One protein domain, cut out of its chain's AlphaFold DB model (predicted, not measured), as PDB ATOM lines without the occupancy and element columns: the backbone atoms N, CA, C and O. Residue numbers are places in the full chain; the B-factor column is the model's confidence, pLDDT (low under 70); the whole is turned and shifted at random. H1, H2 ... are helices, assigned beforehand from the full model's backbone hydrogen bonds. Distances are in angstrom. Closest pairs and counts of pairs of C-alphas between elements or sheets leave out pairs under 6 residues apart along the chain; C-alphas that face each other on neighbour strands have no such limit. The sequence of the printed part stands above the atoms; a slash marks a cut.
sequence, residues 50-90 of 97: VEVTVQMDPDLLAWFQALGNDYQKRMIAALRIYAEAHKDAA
ATOM      1  N   VAL A  50     167.145 229.825 224.018       85.94
ATOM      2  CA  VAL A  50     166.027 230.636 224.504       85.94
ATOM      3  C   VAL A  50     166.378 232.098 224.265       85.94
ATOM      4  O   VAL A  50     167.443 232.553 224.689       85.94
ATOM      5  N   GLU A  51     165.500 232.824 223.582       85.38
ATOM      6  CA  GLU A  51     165.632 234.268 223.400       85.38
ATOM      7  C   GLU A  51     165.116 234.989 224.645       85.38
ATOM      8  O   GLU A  51     163.980 234.789 225.076       85.38
ATOM      9  N   VAL A  52     165.970 235.817 225.243       86.56
ATOM     10  CA  VAL A  52     165.639 236.629 226.415       86.56
ATOM     11  C   VAL A  52     166.081 238.067 226.179       86.56
ATOM     12  O   VAL A  52     167.148 238.314 225.615       86.56
ATOM     13  N   THR A  53     165.273 239.029 226.623       90.25
ATOM     14  CA  THR A  53     165.651 240.446 226.632       90.25
ATOM     15  C   THR A  53     166.300 240.777 227.969       90.25
ATOM     16  O   THR A  53     165.681 240.614 229.019       90.25
ATOM     17  N   VAL A  54     167.549 241.243 227.938       88.19
ATOM     18  CA  VAL A  54     168.321 241.609 229.131       88.19
ATOM     19  C   VAL A  54     168.774 243.056 228.991       88.19
ATOM     20  O   VAL A  54     169.243 243.459 227.927       88.19
ATOM     21  N   GLN A  55     168.632 243.843 230.058       91.31
ATOM     22  CA  GLN A  55     169.216 245.182 230.115       91.31
ATOM     23  C   GLN A  55     170.717 245.065 230.391       91.31
ATOM     24  O   GLN A  55     171.130 244.339 231.294       91.31
ATOM     25  N   MET A  56     171.529 245.768 229.606       88.69
ATOM     26  CA  MET A  56     172.986 245.739 229.689       88.69
ATOM     27  C   MET A  56     173.534 247.162 229.653       88.69
ATOM     28  O   MET A  56     172.934 248.049 229.047       88.69
ATOM     29  N   ASP A  57     174.684 247.351 230.293       94.88
ATOM     30  CA  ASP A  57     175.457 248.581 230.206       94.88
ATOM     31  C   ASP A  57     175.812 248.910 228.733       94.88
ATOM     32  O   ASP A  57     176.337 248.037 228.026       94.88
ATOM     33  N   PRO A  58     175.536 250.137 228.251       94.38
ATOM     34  CA  PRO A  58     175.864 250.552 226.888       94.38
ATOM     35  C   PRO A  58     177.341 250.373 226.515       94.38
ATOM     36  O   PRO A  58     177.635 249.960 225.391       94.38
ATOM     37  N   ASP A  59     178.264 250.627 227.443       96.06
ATOM     38  CA  ASP A  59     179.705 250.561 227.188       96.06
ATOM     39  C   ASP A  59     180.165 249.110 227.026       96.06
ATOM     40  O   ASP A  59     180.992 248.786 226.166       96.06
ATOM     41  N   LEU A  60     179.571 248.201 227.804       93.25
ATOM     42  CA  LEU A  60     179.833 246.770 227.689       93.25
ATOM     43  C   LEU A  60     179.332 246.221 226.348       93.25
ATOM     44  O   LEU A  60     180.035 245.450 225.688       93.25
ATOM     45  N   LEU A  61     178.136 246.637 225.921       93.12
ATOM     46  CA  LEU A  61     177.593 246.247 224.623       93.12
ATOM     47  C   LEU A  61     178.474 246.764 223.477       93.12
ATOM     48  O   LEU A  61     178.792 246.001 222.564       93.12
ATOM     49  N   ALA A  62     178.903 248.026 223.544       94.75
ATOM     50  CA  ALA A  62     179.795 248.621 222.553       94.75
ATOM     51  C   ALA A  62     181.131 247.866 222.460       94.75
ATOM     52  O   ALA A  62     181.606 247.581 221.356       94.75
ATOM     53  N   TRP A  63     181.707 247.467 223.599       94.69
ATOM     54  CA  TRP A  63     182.924 246.656 223.626       94.69
ATOM     55  C   TRP A  63     182.737 245.304 222.927       94.69
ATOM     56  O   TRP A  63     183.572 244.913 222.111       94.69
ATOM     57  N   PHE A  64     181.624 244.605 223.181       94.00
ATOM     58  CA  PHE A  64     181.330 243.348 222.490       94.00
ATOM     59  C   PHE A  64     181.155 243.559 220.984       94.00
ATOM     60  O   PHE A  64     181.731 242.804 220.201       94.00
ATOM     61  N   GLN A  65     180.408 244.583 220.566       93.19
ATOM     62  CA  GLN A  65     180.188 244.897 219.149       93.19
ATOM     63  C   GLN A  65     181.494 245.213 218.406       93.19
ATOM     64  O   GLN A  65     181.645 244.833 217.243       93.19
ATOM     65  N   ALA A  66     182.475 245.819 219.081       94.19
ATOM     66  CA  ALA A  66     183.801 246.070 218.516       94.19
ATOM     67  C   ALA A  66     184.583 244.780 218.177       94.19
ATOM     68  O   ALA A  66     185.511 244.823 217.371       94.19
ATOM     69  N   LEU A  67     184.199 243.620 218.729       89.69
ATOM     70  CA  LEU A  67     184.806 242.313 218.425       89.69
ATOM     71  C   LEU A  67     184.315 241.703 217.094       89.69
ATOM     72  O   LEU A  67     184.769 240.616 216.718       89.69
ATOM     73  N   GLY A  68     183.397 242.371 216.389       90.75
ATOM     74  CA  GLY A  68     182.893 241.988 215.067       90.75
ATOM     75  C   GLY A  68     181.508 241.334 215.079       90.75
ATOM     76  O   GLY A  68     180.830 241.260 216.102       90.75
ATOM     77  N   ASN A  69     181.081 240.818 213.920       87.94
ATOM     78  CA  ASN A  69     179.711 240.323 213.700       87.94
ATOM     79  C   ASN A  69     179.283 239.151 214.601       87.94
ATOM     80  O   ASN A  69     178.090 238.927 214.781       87.94
ATOM     81  N   ASP A  70     180.226 238.416 215.191       91.50
ATOM     82  CA  ASP A  70     179.938 237.302 216.104       91.50
ATOM     83  C   ASP A  70     179.867 237.728 217.585       91.50
ATOM     84  O   ASP A  70     179.963 236.880 218.480       91.50
ATOM     85  N   TYR A  71     179.704 239.023 217.881       93.25
ATOM     86  CA  TYR A  71     179.697 239.533 219.256       93.25
ATOM     87  C   TYR A  71     178.678 238.830 220.161       93.25
ATOM     88  O   TYR A  71     179.002 238.490 221.297       93.25
ATOM     89  N   GLN A  72     177.484 238.511 219.650       89.69
ATOM     90  CA  GLN A  72     176.458 237.799 220.413       89.69
ATOM     91  C   GLN A  72     176.912 236.382 220.801       89.69
ATOM     92  O   GLN A  72     176.680 235.945 221.929       89.69
ATOM     93  N   LYS A  73     177.618 235.667 219.913       91.00
ATOM     94  CA  LYS A  73     178.178 234.338 220.224       91.00
ATOM     95  C   LYS A  73     179.272 234.438 221.286       91.00
ATOM     96  O   LYS A  73     179.309 233.616 222.198       91.00
ATOM     97  N   ARG A  74     180.134 235.457 221.191       90.81
ATOM     98  CA  ARG A  74     181.192 235.728 222.181       90.81
ATOM     99  C   ARG A  74     180.604 236.079 223.547       90.81
ATOM    100  O   ARG A  74     181.070 235.563 224.557       90.81
ATOM    101  N   MET A  75     179.543 236.881 223.567       92.81
ATOM    102  CA  MET A  75     178.797 237.227 224.774       92.81
ATOM    103  C   MET A  75     178.177 235.984 225.426       92.81
ATOM    104  O   MET A  75     178.383 235.746 226.612       92.81
ATOM    105  N   ILE A  76     177.498 235.130 224.651       91.69
ATOM    106  CA  ILE A  76     176.942 233.863 225.158       91.69
ATOM    107  C   ILE A  76     178.048 232.945 225.699       91.69
ATOM    108  O   ILE A  76     177.862 232.312 226.738       91.69
ATOM    109  N   ALA A  77     179.202 232.869 225.033       92.75
ATOM    110  CA  ALA A  77     180.334 232.076 225.508       92.75
ATOM    111  C   ALA A  77     180.874 232.589 226.855       92.75
ATOM    112  O   ALA A  77     181.097 231.789 227.761       92.75
ATOM    113  N   ALA A  78     181.009 233.909 227.021       92.31
ATOM    114  CA  ALA A  78     181.427 234.514 228.286       92.31
ATOM    115  C   ALA A  78     180.445 234.192 229.427       92.31
ATOM    116  O   ALA A  78     180.869 233.787 230.509       92.31
ATOM    117  N   LEU A  79     179.134 234.283 229.165       92.19
ATOM    118  CA  LEU A  79     178.099 233.914 230.138       92.19
ATOM    119  C   LEU A  79     178.177 232.435 230.538       92.19
ATOM    120  O   LEU A  79     177.992 232.109 231.709       92.19
ATOM    121  N   ARG A  80     178.480 231.533 229.594       91.69
ATOM    122  CA  ARG A  80     178.664 230.102 229.890       91.69
ATOM    123  C   ARG A  80     179.868 229.852 230.786       91.69
ATOM    124  O   ARG A  80     179.717 229.151 231.779       91.69
ATOM    125  N   ILE A  81     181.014 230.454 230.470       93.75
ATOM    126  CA  ILE A  81     182.238 230.326 231.274       93.75
ATOM    127  C   ILE A  81     181.985 230.833 232.695       93.75
ATOM    128  O   ILE A  81     182.324 230.155 233.661       93.75
ATOM    129  N   TYR A  82     181.337 231.994 232.828       93.81
ATOM    130  CA  TYR A  82     180.966 232.534 234.132       93.81
ATOM    131  C   TYR A  82     180.048 231.575 234.899       93.81
ATOM    132  O   TYR A  82     180.329 231.250 236.051       93.81
ATOM    133  N   ALA A  83     178.984 231.081 234.260       92.56
ATOM    134  CA  ALA A  83     178.057 230.144 234.884       92.56
ATOM    135  C   ALA A  83     178.757 228.845 235.314       92.56
ATOM    136  O   ALA A  83     178.523 228.370 236.416       92.56
ATOM    137  N   GLU A  84     179.623 228.273 234.476       92.00
ATOM    138  CA  GLU A  84     180.385 227.059 234.792       92.00
ATOM    139  C   GLU A  84     181.336 227.259 235.969       92.00
ATOM    140  O   GLU A  84     181.340 226.434 236.877       92.00
ATOM    141  N   ALA A  85     182.048 228.386 236.017       92.44
ATOM    142  CA  ALA A  85     182.935 228.715 237.129       92.44
ATOM    143  C   ALA A  85     182.202 228.884 238.476       92.44
ATOM    144  O   ALA A  85     182.819 228.742 239.526       92.44
ATOM    145  N   HIS A  86     180.897 229.183 238.458       92.56
ATOM    146  CA  HIS A  86     180.091 229.429 239.661       92.56
ATOM    147  C   HIS A  86     179.058 228.329 239.952       92.56
ATOM    148  O   HIS A  86     178.347 228.412 240.953       92.56
ATOM    149  N   LYS A  87     178.975 227.278 239.124       81.88
ATOM    150  CA  LYS A  87     178.035 226.159 239.324       81.88
ATOM    151  C   LYS A  87     178.302 225.368 240.606       81.88
ATOM    152  O   LYS A  87     177.348 224.873 241.191       81.88
ATOM    153  N   ASP A  88     179.548 225.324 241.073       68.12
ATOM    154  CA  ASP A  88     179.918 224.652 242.329       68.12
ATOM    155  C   ASP A  88     179.743 225.551 243.570       68.12
ATOM    156  O   ASP A  88     179.830 225.078 244.701       68.12
ATOM    157  N   ALA A  89     179.478 226.850 243.374       59.16
ATOM    158  CA  ALA A  89     179.297 227.843 244.438       59.16
ATOM    159  C   ALA A  89     177.828 228.260 244.649       59.16
ATOM    160  O   ALA A  89     177.520 228.969 245.608       59.16
ATOM    161  N   ALA A  90     176.912 227.837 243.773       48.81
ATOM    162  CA  ALA A  90     175.488 228.108 243.923       48.81
ATOM    163  C   ALA A  90     174.845 227.059 244.855       48.81
ATOM    164  O   ALA A  90     174.885 225.866 244.540       48.81
TER     165      ALA A  90
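What this domain is: This is residues 50 to 90 of the 97 residues of an uncharacterized protein of Chloroflexi bacterium (UniProt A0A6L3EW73). What shape does the model show? The long helix H2 makes the longest axis, and the short helix H1 meets its first end to form a corner, like an L. What sticks out from this corner? Residues 76 to 90, mostly the later part of H2, stick out as one arm, and residues 50 to 60, which lead into H1, stick out as another. How large and how regular is it? The printed part has 41 residues with two named helices, H1 then H2, no named strand, and the class all helix. It is loose, with a radius of gyration of the C-alphas of 11.8 A, and spans 32 by 21 by 18 A.

Where its parts are: Where is the longest helix? H2 covers residues 71 to 86 and is 22.8 A long from first to last C-alpha, from (179.697, 239.533, 219.256) to (180.091, 229.429, 239.661). Where is the other? H1 covers residues 58 to 65, 10.5 A from first to last C-alpha, and begins with C-alpha 58 at (175.864, 250.552, 226.888).

How they stand to each other: How does H1 stand to H2? They touch, and H2 does so with residues 71 to 75 alone; the closest C-alphas, those of Phe 64 and Tyr 71, are 5.3 A apart. Their lines are only just about perpendicular, at 72 degrees. What do the backbones show? In H1 and H2 every O i to N i+4 pair is within hydrogen-bond range.

The domain as a whole: How far does it reach? The two C-alphas farthest apart, those of Asn 69 and Ala 89, are 33.2 A apart. Is it continuous? The printed part has no cut, and the link from H1 to H2 is tight, with 5 residues. Where is confidence low? The mean pLDDT of the printed part is 89.1, and residues 88 to 90 are under 70.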